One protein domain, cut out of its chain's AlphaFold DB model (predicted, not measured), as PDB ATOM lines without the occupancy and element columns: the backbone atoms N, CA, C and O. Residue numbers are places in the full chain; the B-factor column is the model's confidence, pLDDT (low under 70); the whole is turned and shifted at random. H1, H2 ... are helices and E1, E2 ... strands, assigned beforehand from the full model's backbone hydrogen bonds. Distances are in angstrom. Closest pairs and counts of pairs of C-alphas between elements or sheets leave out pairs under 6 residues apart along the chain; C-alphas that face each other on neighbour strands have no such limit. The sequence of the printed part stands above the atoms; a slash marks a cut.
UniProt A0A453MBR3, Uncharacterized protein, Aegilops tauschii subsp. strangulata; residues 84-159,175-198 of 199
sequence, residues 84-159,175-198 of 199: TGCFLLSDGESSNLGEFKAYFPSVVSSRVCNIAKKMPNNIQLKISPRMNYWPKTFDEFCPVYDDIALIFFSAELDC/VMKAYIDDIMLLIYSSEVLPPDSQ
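Overview. This is residues 84 to 159 and 175 to 198 of the 199 residues of an uncharacterized protein of Aegilops tauschii subsp. strangulata (UniProt A0A453MBR3). The domain is a curled six-stranded sheet, like part of a barrel that does not close, since its edge strands E4 and E6 stay apart. The short helix H1 grazes the sheet, and the stretch between E3 and E4 bears the small helix H2, where residues 136 to 141 stick out. The printed part has 100 residues, with two named helices and six named strands along the chain as E1, E2, H1, E3, H2, E4, E5, E6; the class is mixed, helices and strands. The sheet is mixed, in the order E4, E2, E1, E3, E5, E6. The whole is compact, with a radius of gyration of the C-alphas of 13.7 A and spans of 36 by 33 by 28 A.

Along the chain. Strand E1, residues 84 to 90, begins at C-alpha 84 (178.498, 157.986, 172.814) and is 19.6 A long. E2, residues 94 to 103, is 25.3 A long and bends by 56 degrees at residue 98. Helix H1 is residues 110 to 116, 10.0 A long. E3, residues 122 to 129, is 22.5 A long and ends at C-alpha 129 (168.038, 135.536, 164.639). H2 is residues 137 to 140, and E4 is residues 151 to 154, 10.4 A long. E5, residues 175 to 180, is 16.0 A long. E6, residues 183 to 187, is 12.8 A long and ends at C-alpha 187 (175.940, 143.519, 168.574).

Arrangement. The sheet is strongly twisted. E1 and E2 form an antiparallel hairpin at 146 degrees, with N 100 and O 85 2.7 A apart. On the other side of E1, E3 is its parallel neighbour at 46 degrees, with N 125 and O 88 2.8 A apart. The pairing of E3 is staggered: residues 122 to 125 pair with E1 and 126 to 128 with E5. E3 and E5 are antiparallel, with N 126 and O 177 2.9 A apart. E5 and E6 form a hairpin at 152 degrees, with N 180 and O 183 2.8 A apart. E4 and E2 are antiparallel at 125 degrees, with N 101 and O 153 2.8 A apart. E3, H2 and E4 make a split strand-helix-strand unit, two strands of one sheet that are not neighbours, with a helix between them along the chain and E2 and E1 between them in the sheet, and its crossover is right-handed. H1 only grazes the sheet, with residues 112 to 116; its closest C-alphas to E5 are those of Ile 115 and Ile 180, 7.1 A apart. H2 is not on the sheet. Every O i to N i+4 pair in H1 is within hydrogen-bond range; H2 is too short for such a pair.

Size, cuts and confidence. The two C-alphas farthest apart are those of Gly 92 and Val 107, 36.9 A. Residues 160 to 174 are not printed, and C-alphas 159 and 175 are 21.4 A apart across the cut, which lies between E4 and E5. Of the links that are printed whole, none is long. The mean pLDDT of the printed part is 84.7; residues 91 to 94, 156 to 159, 194 and 196 to 198 are under 70.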
ATOM      1  N   THR A  84     179.699 157.865 171.978       94.12
ATOM      2  CA  THR A  84     178.498 157.986 172.814       94.12
ATOM      3  C   THR A  84     177.312 158.269 171.905       94.12
ATOM      4  O   THR A  84     177.409 159.112 171.009       94.12
ATOM      5  N   GLY A  85     176.198 157.586 172.130       92.31
ATOM      6  CA  GLY A  85     174.989 157.791 171.347       92.31
ATOM      7  C   GLY A  85     173.866 156.840 171.729       92.31
ATOM      8  O   GLY A  85     173.989 156.054 172.659       92.31
ATOM      9  N   CYS A  86     172.760 156.900 171.000       91.31
ATOM     10  CA  CYS A  86     171.562 156.123 171.275       91.31
ATOM     11  C   CYS A  86     171.359 155.011 170.249       91.31
ATOM     12  O   CYS A  86     171.619 155.175 169.049       91.31
ATOM     13  N   PHE A  87     170.809 153.892 170.715       89.25
ATOM     14  CA  PHE A  87     170.346 152.819 169.845       89.25
ATOM     15  C   PHE A  87     168.831 152.893 169.648       89.25
ATOM     16  O   PHE A  87     168.062 152.926 170.606       89.25
ATOM     17  N   LEU A  88     168.402 152.889 168.387       88.56
ATOM     18  CA  LEU A  88     166.995 152.919 167.994       88.56
ATOM     19  C   LEU A  88     166.613 151.570 167.394       88.56
ATOM     20  O   LEU A  88     167.046 151.222 166.296       88.56
ATOM     21  N   LEU A  89     165.803 150.797 168.102       85.50
ATOM     22  CA  LEU A  89     165.357 149.487 167.656       85.50
ATOM     23  C   LEU A  89     164.267 149.619 166.595       85.50
ATOM     24  O   LEU A  89     163.329 150.391 166.756       85.50
ATOM     25  N   SER A  90     164.384 148.859 165.513       78.50
ATOM     26  CA  SER A  90     163.382 148.790 164.445       78.50
ATOM     27  C   SER A  90     162.728 147.415 164.420       78.50
ATOM     28  O   SER A  90     163.153 146.551 163.651       78.50
ATOM     29  N   ASP A  91     161.718 147.206 165.268       69.38
ATOM     30  CA  ASP A  91     160.982 145.937 165.412       69.38
ATOM     31  C   ASP A  91     159.480 146.039 165.066       69.38
ATOM     32  O   ASP A  91     158.677 145.197 165.456       69.38
ATOM     33  N   GLY A  92     159.111 147.046 164.273       65.06
ATOM     34  CA  GLY A  92     157.727 147.366 163.908       65.06
ATOM     35  C   GLY A  92     157.318 148.745 164.422       65.06
ATOM     36  O   GLY A  92     156.691 149.501 163.684       65.06
ATOM     37  N   GLU A  93     157.786 149.118 165.615       66.81
ATOM     38  CA  GLU A  93     157.729 150.475 166.168       66.81
ATOM     39  C   GLU A  93     159.145 150.909 166.584       66.81
ATOM     40  O   GLU A  93     159.935 150.103 167.072       66.81
ATOM     41  N   SER A  94     159.523 152.171 166.356       68.88
ATOM     42  CA  SER A  94     160.864 152.638 166.723       68.88
ATOM     43  C   SER A  94     160.977 152.810 168.239       68.88
ATOM     44  O   SER A  94     160.481 153.797 168.782       68.88
ATOM     45  N   SER A  95     161.643 151.877 168.919       77.62
ATOM     46  CA  SER A  95     161.883 151.946 170.366       77.62
ATOM     47  C   SER A  95     163.294 152.453 170.658       77.62
ATOM     48  O   SER A  95     164.270 151.902 170.153       77.62
ATOM     49  N   ASN A  96     163.425 153.491 171.484       83.06
ATOM     50  CA  ASN A  96     164.730 153.965 171.942       83.06
ATOM     51  C   ASN A  96     165.234 153.066 173.085       83.06
ATOM     52  O   ASN A  96     164.539 152.909 174.088       83.06
ATOM     53  N   LEU A  97     166.419 152.471 172.923       80.44
ATOM     54  CA  LEU A  97     167.052 151.611 173.931       80.44
ATOM     55  C   LEU A  97     167.826 152.398 175.000       80.44
ATOM     56  O   LEU A  97     168.281 151.797 175.970       80.44
ATOM     57  N   GLY A  98     167.969 153.713 174.830       83.44
ATOM     58  CA  GLY A  98     168.732 154.591 175.711       83.44
ATOM     59  C   GLY A  98     170.082 154.996 175.123       83.44
ATOM     60  O   GLY A  98     170.433 154.626 173.998       83.44
ATOM     61  N   GLU A  99     170.821 155.790 175.898       88.25
ATOM     62  CA  GLU A  99     172.184 156.209 175.575       88.25
ATOM     63  C   GLU A  99     173.189 155.127 175.992       88.25
ATOM     64  O   GLU A  99     173.103 154.543 177.072       88.25
ATOM     65  N   PHE A 100     174.168 154.884 175.131       90.12
ATOM     66  CA  PHE A 100     175.249 153.934 175.308       90.12
ATOM     67  C   PHE A 100     176.592 154.611 175.060       90.12
ATOM     68  O   PHE A 100     176.718 155.533 174.254       90.12
ATOM     69  N   LYS A 101     177.614 154.089 175.728       91.81
ATOM     70  CA  LYS A 101     179.020 154.440 175.546       91.81
ATOM     71  C   LYS A 101     179.753 153.231 174.991       91.81
ATOM     72  O   LYS A 101     179.615 152.137 175.536       91.81
ATOM     73  N   ALA A 102     180.526 153.424 173.928       92.75
ATOM     74  CA  ALA A 102     181.379 152.390 173.363       92.75
ATOM     75  C   ALA A 102     182.830 152.583 173.801       92.75
ATOM     76  O   ALA A 102     183.331 153.706 173.854       92.75
ATOM     77  N   TYR A 103     183.510 151.474 174.050       91.50
ATOM     78  CA  TYR A 103     184.906 151.428 174.452       91.50
ATOM     79  C   TYR A 103     185.667 150.446 173.568       91.50
ATOM     80  O   TYR A 103     185.113 149.433 173.129       91.50
ATOM     81  N   PHE A 104     186.943 150.733 173.327       89.81
ATOM     82  CA  PHE A 104     187.824 149.798 172.639       89.81
ATOM     83  C   PHE A 104     188.338 148.722 173.602       89.81
ATOM     84  O   PHE A 104     188.662 149.038 174.743       89.81
ATOM     85  N   PRO A 105     188.480 147.467 173.160       86.00
ATOM     86  CA  PRO A 105     189.251 146.486 173.908       86.00
ATOM     87  C   PRO A 105     190.736 146.874 173.978       86.00
ATOM     88  O   PRO A 105     191.192 147.801 173.306       86.00
ATOM     89  N   SER A 106     191.507 146.143 174.791       80.94
ATOM     90  CA  SER A 106     192.955 146.367 174.958       80.94
ATOM     91  C   SER A 106     193.749 146.325 173.643       80.94
ATOM     92  O   SER A 106     194.720 147.065 173.483       80.94
ATOM     93  N   VAL A 107     193.306 145.502 172.690       83.56
ATOM     94  CA  VAL A 107     193.854 145.405 171.340       83.56
ATOM     95  C   VAL A 107     192.732 145.712 170.357       83.56
ATOM     96  O   VAL A 107     191.662 145.116 170.416       83.56
ATOM     97  N   VAL A 108     192.965 146.656 169.443       87.50
ATOM     98  CA  VAL A 108     191.976 147.047 168.436       87.50
ATOM     99  C   VAL A 108     192.653 147.392 167.113       87.50
ATOM    100  O   VAL A 108     193.715 148.014 167.072       87.50
ATOM    101  N   SER A 109     192.040 146.987 166.000       90.25
ATOM    102  CA  SER A 109     192.566 147.297 164.668       90.25
ATOM    103  C   SER A 109     192.315 148.758 164.274       90.25
ATOM    104  O   SER A 109     191.295 149.358 164.621       90.25
ATOM    105  N   SER A 110     193.198 149.323 163.444       90.69
ATOM    106  CA  SER A 110     193.032 150.681 162.900       90.69
ATOM    107  C   SER A 110     191.724 150.854 162.117       90.69
ATOM    108  O   SER A 110     191.126 151.932 162.131       90.69
ATOM    109  N   ARG A 111     191.237 149.781 161.479       91.25
ATOM    110  CA  ARG A 111     189.947 149.754 160.780       91.25
ATOM    111  C   ARG A 111     188.784 150.021 161.736       91.25
ATOM    112  O   ARG A 111     187.926 150.839 161.416       91.25
ATOM    113  N   VAL A 112     188.775 149.377 162.902       91.12
ATOM    114  CA  VAL A 112     187.736 149.576 163.923       91.12
ATOM    115  C   VAL A 112     187.788 151.003 164.471       91.12
ATOM    116  O   VAL A 112     186.754 151.665 164.529       91.12
ATOM    117  N   CYS A 113     188.984 151.530 164.753       92.00
ATOM    118  CA  CYS A 113     189.151 152.920 165.189       92.00
ATOM    119  C   CYS A 113     188.587 153.933 164.180       92.00
ATOM    120  O   CYS A 113     187.965 154.922 164.566       92.00
ATOM    121  N   ASN A 114     188.797 153.697 162.883       92.62
ATOM    122  CA  ASN A 114     188.288 154.570 161.825       92.62
ATOM    123  C   ASN A 114     186.761 154.515 161.706       92.62
ATOM    124  O   ASN A 114     186.143 155.545 161.450       92.62
ATOM    125  N   ILE A 115     186.157 153.343 161.909       92.94
ATOM    126  CA  ILE A 115     184.700 153.182 161.861       92.94
ATOM    127  C   ILE A 115     184.024 153.768 163.089       92.94
ATOM    128  O   ILE A 115     183.032 154.470 162.931       92.94
ATOM    129  N   ALA A 116     184.592 153.585 164.283       93.62
ATOM    130  CA  ALA A 116     184.066 154.183 165.508       93.62
ATOM    131  C   ALA A 116     183.923 155.713 165.390       93.62
ATOM    132  O   ALA A 116     182.906 156.274 165.783       93.62
ATOM    133  N   LYS A 117     184.886 156.385 164.743       93.06
ATOM    134  CA  LYS A 117     184.831 157.836 164.470       93.06
ATOM    135  C   LYS A 117     183.725 158.252 163.496       93.06
ATOM    136  O   LYS A 117     183.347 159.418 163.475       93.06
ATOM    137  N   LYS A 118     183.250 157.328 162.660       94.62
ATOM    138  CA  LYS A 118     182.179 157.551 161.679       94.62
ATOM    139  C   LYS A 118     180.804 157.146 162.212       94.62
ATOM    140  O   LYS A 118     179.807 157.377 161.531       94.62
ATOM    141  N   MET A 119     180.732 156.529 163.394       95.38
ATOM    142  CA  MET A 119     179.464 156.119 163.990       95.38
ATOM    143  C   MET A 119     178.612 157.359 164.311       95.38
ATOM    144  O   MET A 119     179.085 158.258 165.007       95.38
ATOM    145  N   PRO A 120     177.358 157.433 163.826       94.94
ATOM    146  CA  PRO A 120     176.469 158.544 164.131       94.94
ATOM    147  C   PRO A 120     175.997 158.472 165.587       94.94
ATOM    148  O   PRO A 120     176.000 157.405 166.196       94.94
ATOM    149  N   ASN A 121     175.519 159.592 166.130       93.38
ATOM    150  CA  ASN A 121     174.991 159.641 167.501       93.38
ATOM    151  C   ASN A 121     173.724 158.797 167.688       93.38
ATOM    152  O   ASN A 121     173.410 158.425 168.805       93.38
ATOM    153  N   ASN A 122     172.973 158.518 166.621       92.12
ATOM    154  CA  ASN A 122     171.794 157.659 166.673       92.12
ATOM    155  C   ASN A 122     171.972 156.532 165.663       92.12
ATOM    156  O   ASN A 122     172.055 156.789 164.461       92.12
ATOM    157  N   ILE A 123     172.021 155.293 166.145       93.12
ATOM    158  CA  ILE A 123     172.189 154.109 165.303       93.12
ATOM    159  C   ILE A 123     170.891 153.314 165.309       93.12
ATOM    160  O   ILE A 123     170.433 152.839 166.349       93.12
ATOM    161  N   GLN A 124     170.311 153.143 164.124       92.00
ATOM    162  CA  GLN A 124     169.126 152.319 163.935       92.00
ATOM    163  C   GLN A 124     169.520 150.837 163.863       92.00
ATOM    164  O   GLN A 124     170.172 150.400 162.914       92.00
ATOM    165  N   LEU A 125     169.112 150.062 164.864       91.31
ATOM    166  CA  LEU A 125     169.369 148.633 164.974       91.31
ATOM    167  C   LEU A 125     168.187 147.823 164.439       91.31
ATOM    168  O   LEU A 125     167.025 148.084 164.751       91.31
ATOM    169  N   LYS A 126     168.497 146.780 163.672       90.75
ATOM    170  CA  LYS A 126     167.545 145.728 163.299       90.75
ATOM    171  C   LYS A 126     167.833 144.478 164.113       90.75
ATOM    172  O   LYS A 126     168.992 144.086 164.231       90.75
ATOM    173  N   ILE A 127     166.787 143.827 164.607       88.25
ATOM    174  CA  ILE A 127     166.909 142.517 165.253       88.25
ATOM    175  C   ILE A 127     166.873 141.431 164.184       88.25
ATOM    176  O   ILE A 127     166.133 141.505 163.202       88.25
ATOM    177  N   SER A 128     167.698 140.407 164.343       88.50
ATOM    178  CA  SER A 128     167.658 139.199 163.524       88.50
ATOM    179  C   SER A 128     167.998 137.973 164.370       88.50
ATOM    180  O   SER A 128     168.637 138.127 165.409       88.50
ATOM    181  N   PRO A 129     167.600 136.755 163.964       89.31
ATOM    182  CA  PRO A 129     168.038 135.536 164.639       89.31
ATOM    183  C   PRO A 129     169.568 135.455 164.682       89.31
ATOM    184  O   PRO A 129     170.222 135.660 163.656       89.31
ATOM    185  N   ARG A 130     170.135 135.139 165.852       88.38
ATOM    186  CA  ARG A 130     171.589 135.095 166.092       88.38
ATOM    187  C   ARG A 130     172.294 134.183 165.096       88.38
ATOM    188  O   ARG A 130     173.275 134.591 164.483       88.38
ATOM    189  N   MET A 131     171.741 132.988 164.888       86.75
ATOM    190  CA  MET A 131     172.324 131.953 164.026       86.75
ATOM    191  C   MET A 131     172.502 132.396 162.566       86.75
ATOM    192  O   MET A 131     173.345 131.846 161.870       86.75
ATOM    193  N   ASN A 132     171.767 133.412 162.098       90.12
ATOM    194  CA  ASN A 132     171.908 133.909 160.725       90.12
ATOM    195  C   ASN A 132     173.208 134.696 160.504       90.12
ATOM    196  O   ASN A 132     173.638 134.848 159.364       90.12
ATOM    197  N   TYR A 133     173.795 135.234 161.575       90.50
ATOM    198  CA  TYR A 133     174.993 136.073 161.522       90.50
ATOM    199  C   TYR A 133     176.094 135.567 162.456       90.50
ATOM    200  O   TYR A 133     177.087 136.258 162.644       90.50
ATOM    201  N   TRP A 134     175.925 134.393 163.068       88.69
ATOM    202  CA  TRP A 134     176.951 133.773 163.897       88.69
ATOM    203  C   TRP A 134     178.062 133.209 162.997       88.69
ATOM    204  O   TRP A 134     177.764 132.411 162.103       88.69
ATOM    205  N   PRO A 135     179.329 133.630 163.163       87.12
ATOM    206  CA  PRO A 135     180.441 133.035 162.435       87.12
ATOM    207  C   PRO A 135     180.544 131.533 162.709       87.12
ATOM    208  O   PRO A 135     180.545 131.116 163.859       87.12
ATOM    209  N   LYS A 136     180.704 130.719 161.660       86.44
ATOM    210  CA  LYS A 136     180.851 129.255 161.802       86.44
ATOM    211  C   LYS A 136     182.067 128.859 162.638       86.44
ATOM    212  O   LYS A 136     182.049 127.848 163.322       86.44
ATOM    213  N   THR A 137     183.118 129.676 162.600       86.50
ATOM    214  CA  THR A 137     184.302 129.493 163.447       86.50
ATOM    215  C   THR A 137     183.950 129.539 164.927       86.50
ATOM    216  O   THR A 137     184.601 128.859 165.705       86.50
ATOM    217  N   PHE A 138     182.897 130.270 165.309       86.19
ATOM    218  CA  PHE A 138     182.424 130.338 166.688       86.19
ATOM    219  C   PHE A 138     181.602 129.127 167.137       86.19
ATOM    220  O   PHE A 138     181.302 129.011 168.323       86.19
ATOM    221  N   ASP A 139     181.238 128.225 166.221       82.38
ATOM    222  CA  ASP A 139     180.670 126.920 166.574       82.38
ATOM    223  C   ASP A 139     181.771 125.923 166.984       82.38
ATOM    224  O   ASP A 139     181.529 125.033 167.796       82.38
ATOM    225  N   GLU A 140     182.983 126.084 166.440       84.19
ATOM    226  CA  GLU A 140     184.152 125.241 166.731       84.19
ATOM    227  C   GLU A 140     185.024 125.820 167.857       84.19
ATOM    228  O   GLU A 140     185.528 125.078 168.702       84.19
ATOM    229  N   PHE A 141     185.177 127.146 167.893       82.69
ATOM    230  CA  PHE A 141     186.010 127.872 168.845       82.69
ATOM    231  C   PHE A 141     185.219 129.032 169.433       82.69
ATOM    232  O   PHE A 141     184.920 129.984 168.722       82.69
ATOM    233  N   CYS A 142     184.898 128.984 170.727       79.75
ATOM    234  CA  CYS A 142     184.207 130.096 171.378       79.75
ATOM    235  C   CYS A 142     184.929 131.427 171.092       79.75
ATOM    236  O   CYS A 142     186.162 131.448 171.143       79.75
ATOM    237  N   PRO A 143     184.185 132.519 170.824       83.88
ATOM    238  CA  PRO A 143     184.794 133.826 170.612       83.88
ATOM    239  C   PRO A 143     185.684 134.183 171.802       83.88
ATOM    240  O   PRO A 143     185.337 133.877 172.944       83.88
ATOM    241  N   VAL A 144     186.816 134.827 171.538       84.25
ATOM    242  CA  VAL A 144     187.751 135.331 172.553       84.25
ATOM    243  C   VAL A 144     187.693 136.856 172.630       84.25
ATOM    244  O   VAL A 144     187.096 137.516 171.784       84.25
ATOM    245  N   TYR A 145     188.292 137.435 173.672       81.25
ATOM    246  CA  TYR A 145     188.299 138.886 173.883       81.25
ATOM    247  C   TYR A 145     188.830 139.660 172.661       81.25
ATOM    248  O   TYR A 145     188.312 140.723 172.324       81.25
ATOM    249  N   ASP A 146     189.812 139.095 171.956       83.50
ATOM    250  CA  ASP A 146     190.424 139.700 170.765       83.50
ATOM    251  C   ASP A 146     189.499 139.707 169.533       83.50
ATOM    252  O   ASP A 146     189.733 140.468 168.592       83.50
ATOM    253  N   ASP A 147     188.421 138.912 169.539       86.69
ATOM    254  CA  ASP A 147     187.391 138.939 168.494       86.69
ATOM    255  C   ASP A 147     186.424 140.128 168.656       86.69
ATOM    256  O   ASP A 147     185.609 140.414 167.770       86.69
ATOM    257  N   ILE A 148     186.488 140.838 169.787       88.94
ATOM    258  CA  ILE A 148     185.600 141.954 170.104       88.94
ATOM    259  C   ILE A 148     186.170 143.240 169.510       88.94
ATOM    260  O   ILE A 148     187.302 143.630 169.768       88.94
ATOM    261  N   ALA A 149     185.360 143.954 168.727       92.19
ATOM    262  CA  ALA A 149     185.751 145.247 168.164       92.19
ATOM    263  C   ALA A 149     185.425 146.426 169.097       92.19
ATOM    264  O   ALA A 149     186.190 147.385 169.191       92.19
ATOM    265  N   LEU A 150     184.263 146.377 169.751       92.19
ATOM    266  CA  LEU A 150     183.721 147.438 170.597       92.19
ATOM    267  C   LEU A 150     182.930 146.820 171.748       92.19
ATOM    268  O   LEU A 150     182.192 145.856 171.542       92.19
ATOM    269  N   ILE A 151     183.041 147.417 172.931       90.56
ATOM    270  CA  ILE A 151     182.266 147.051 174.119       90.56
ATOM    271  C   ILE A 151     181.307 148.199 174.426       90.56
ATOM    272  O   ILE A 151     181.745 149.338 174.585       90.56
ATOM    273  N   PHE A 152     180.008 147.914 174.505       90.38
ATOM    274  CA  PHE A 152     178.973 148.921 174.739       90.38
ATOM    275  C   PHE A 152     178.417 148.816 176.157       90.38
ATOM    276  O   PHE A 152     177.999 147.743 176.584       90.38
ATOM    277  N   PHE A 153     178.344 149.946 176.855       85.56
ATOM    278  CA  PHE A 153     177.717 150.063 178.170       85.56
ATOM    279  C   PHE A 153     176.582 151.073 178.119       85.56
ATOM    280  O   PHE A 153     176.728 152.124 177.498       85.56
ATOM    281  N   SER A 154     175.476 150.781 178.801       84.44
ATOM    282  CA  SER A 154     174.432 151.783 179.026       84.44
ATOM    283  C   SER A 154     175.012 152.970 179.798       84.44
ATOM    284  O   SER A 154     175.760 152.787 180.761       84.44
ATOM    285  N   ALA A 155     174.682 154.188 179.376       78.06
ATOM    286  CA  ALA A 155     175.037 155.405 180.097       78.06
ATOM    287  C   ALA A 155     174.144 155.626 181.330       78.06
ATOM    288  O   ALA A 155     174.547 156.325 182.262       78.06
ATOM    289  N   GLU A 156     172.958 155.011 181.363       68.06
ATOM    290  CA  GLU A 156     172.089 155.028 182.536       68.06
ATOM    291  C   GLU A 156     172.649 154.082 183.609       68.06
ATOM    292  O   GLU A 156     172.615 152.860 183.471       68.06
ATOM    293  N   LEU A 157     173.160 154.671 184.696       52.72
ATOM    294  CA  LEU A 157     173.789 154.001 185.844       52.72
ATOM    295  C   LEU A 157     172.831 153.101 186.660       52.72
ATOM    296  O   LEU A 157     173.256 152.442 187.607       52.72
ATOM    297  N   ASP A 158     171.539 153.075 186.329       46.59
ATOM    298  CA  ASP A 158     170.496 152.365 187.078       46.59
ATOM    299  C   ASP A 158     170.414 150.878 186.670       46.59
ATOM    300  O   ASP A 158     169.343 150.349 186.384       46.59
ATOM    301  N   CYS A 159     171.537 150.157 186.704       45.44
ATOM    302  CA  CYS A 159     171.545 148.692 186.570       45.44
ATOM    303  C   CYS A 159     170.925 147.958 187.777       45.44
ATOM    304  O   CYS A 159     170.842 146.735 187.768       45.44
ATOM    305  N   VAL A 175     170.560 138.773 167.353       89.62
ATOM    306  CA  VAL A 175     171.659 139.700 167.102       89.62
ATOM    307  C   VAL A 175     171.057 141.025 166.666       89.62
ATOM    308  O   VAL A 175     170.106 141.061 165.875       89.62
ATOM    309  N   MET A 176     171.599 142.118 167.191       90.88
ATOM    310  CA  MET A 176     171.275 143.452 166.707       90.88
ATOM    311  C   MET A 176     172.297 143.857 165.656       90.88
ATOM    312  O   MET A 176     173.494 143.641 165.833       90.88
ATOM    313  N   LYS A 177     171.832 144.437 164.548       92.88
ATOM    314  CA  LYS A 177     172.716 144.822 163.448       92.88
ATOM    315  C   LYS A 177     172.406 146.191 162.873       92.88
ATOM    316  O   LYS A 177     171.240 146.575 162.761       92.88
ATOM    317  N   ALA A 178     173.453 146.870 162.428       93.88
ATOM    318  CA  ALA A 178     173.396 148.117 161.675       93.88
ATOM    319  C   ALA A 178     174.495 148.142 160.608       93.88
ATOM    320  O   ALA A 178     175.397 147.308 160.618       93.88
ATOM    321  N   TYR A 179     174.415 149.104 159.693       93.62
ATOM    322  CA  TYR A 179     175.475 149.388 158.731       93.62
ATOM    323  C   TYR A 179     176.039 150.779 158.999       93.62
ATOM    324  O   TYR A 179     175.277 151.738 159.098       93.62
ATOM    325  N   ILE A 180     177.362 150.865 159.111       92.88
ATOM    326  CA  ILE A 180     178.128 152.097 159.294       92.88
ATOM    327  C   ILE A 180     179.185 152.124 158.194       92.88
ATOM    328  O   ILE A 180     180.091 151.296 158.219       92.88
ATOM    329  N   ASP A 181     179.071 153.050 157.239       88.69
ATOM    330  CA  ASP A 181     180.042 153.203 156.140       88.69
ATOM    331  C   ASP A 181     180.341 151.863 155.430       88.69
ATOM    332  O   ASP A 181     181.477 151.393 155.382       88.69
ATOM    333  N   ASP A 182     179.270 151.185 154.996       88.12
ATOM    334  CA  ASP A 182     179.267 149.854 154.364       88.12
ATOM    335  C   ASP A 182     179.806 148.691 155.217       88.12
ATOM    336  O   ASP A 182     179.880 147.547 154.761       88.12
ATOM    337  N   ILE A 183     180.119 148.935 156.490       91.38
ATOM    338  CA  ILE A 183     180.527 147.902 157.441       91.38
ATOM    339  C   ILE A 183     179.351 147.516 158.328       91.38
ATOM    340  O   ILE A 183     178.692 148.354 158.943       91.38
ATOM    341  N   MET A 184     179.093 146.213 158.401       94.06
ATOM    342  CA  MET A 184     178.050 145.659 159.251       94.06
ATOM    343  C   MET A 184     178.533 145.602 160.702       94.06
ATOM    344  O   MET A 184     179.451 144.854 161.034       94.06
ATOM    345  N   LEU A 185     177.883 146.372 161.568       94.50
ATOM    346  CA  LEU A 185     178.025 146.273 163.014       94.50
ATOM    347  C   LEU A 185     177.091 145.170 163.517       94.50
ATOM    348  O   LEU A 185     175.884 145.246 163.285       94.50
ATOM    349  N   LEU A 186     177.644 144.172 164.204       93.44
ATOM    350  CA  LEU A 186     176.901 143.113 164.889       93.44
ATOM    351  C   LEU A 186     177.082 143.287 166.397       93.44
ATOM    352  O   LEU A 186     178.208 143.378 166.880       93.44
ATOM    353  N   ILE A 187     175.972 143.352 167.123       91.56
ATOM    354  CA  ILE A 187     175.940 143.519 168.574       91.56
ATOM    355  C   ILE A 187     175.271 142.284 169.168       91.56
ATOM    356  O   ILE A 187     174.119 141.965 168.851       91.56
ATOM    357  N   TYR A 188     176.014 141.608 170.038       87.88
ATOM    358  CA  TYR A 188     175.580 140.426 170.769       87.88
ATOM    359  C   TYR A 188     175.425 140.753 172.257       87.88
ATOM    360  O   TYR A 188     176.077 141.665 172.766       87.88
ATOM    361  N   SER A 189     174.559 140.005 172.945       82.88
ATOM    362  CA  SER A 189     174.471 140.037 174.410       82.88
ATOM    363  C   SER A 189     175.823 139.665 175.022       82.88
ATOM    364  O   SER A 189     176.501 138.777 174.503       82.88
ATOM    365  N   SER A 190     176.199 140.297 176.135       77.19
ATOM    366  CA  SER A 190     177.414 139.930 176.868       77.19
ATOM    367  C   SER A 190     177.400 138.449 177.256       77.19
ATOM    368  O   SER A 190     178.428 137.799 177.154       77.19
ATOM    369  N   GLU A 191     176.237 137.874 177.568       74.56
ATOM    370  CA  GLU A 191     176.074 136.463 177.957       74.56
ATOM    371  C   GLU A 191     176.555 135.442 176.912       74.56
ATOM    372  O   GLU A 191     176.851 134.301 177.262       74.56
ATOM    373  N   VAL A 192     176.628 135.824 175.630       72.31
ATOM    374  CA  VAL A 192     177.145 134.950 174.560       72.31
ATOM    375  C   VAL A 192     178.596 135.264 174.178       72.31
ATOM    376  O   VAL A 192     179.153 134.598 173.307       72.31
ATOM    377  N   LEU A 193     179.194 136.283 174.801       71.25
ATOM    378  CA  LEU A 193     180.608 136.631 174.671       71.25
ATOM    379  C   LEU A 193     181.455 135.774 175.624       71.25
ATOM    380  O   LEU A 193     180.915 135.163 176.552       71.25
ATOM    381  N   PRO A 194     182.781 135.710 175.421       68.19
ATOM    382  CA  PRO A 194     183.671 135.009 176.337       68.19
ATOM    383  C   PRO A 194     183.517 135.485 177.794       68.19
ATOM    384  O   PRO A 194     183.215 136.659 178.026       68.19
ATOM    385  N   PRO A 195     183.746 134.602 178.788       70.56
ATOM    386  CA  PRO A 195     183.509 134.907 180.203       70.56
ATOM    387  C   PRO A 195     184.224 136.159 180.727       70.56
ATOM    388  O   PRO A 195     183.713 136.844 181.603       70.56
ATOM    389  N   ASP A 196     185.392 136.491 180.181       64.75
ATOM    390  CA  ASP A 196     186.179 137.665 180.573       64.75
ATOM    391  C   ASP A 196     185.658 138.993 179.993       64.75
ATOM    392  O   ASP A 196     186.140 140.070 180.352       64.75
ATOM    393  N   SER A 197     184.672 138.906 179.101       55.53
ATOM    394  CA  SER A 197     183.986 140.015 178.434       55.53
ATOM    395  C   SER A 197     182.535 140.168 178.900       55.53
ATOM    396  O   SER A 197     181.838 141.091 178.473       55.53
ATOM    397  N   GLN A 198     182.070 139.261 179.763       66.19
ATOM    398  CA  GLN A 198     180.751 139.308 180.383       66.19
ATOM    399  C   GLN A 198     180.718 140.376 181.487       66.19
ATOM    400  O   GLN A 198     181.697 140.573 182.206       66.19
TER     401      GLN A 198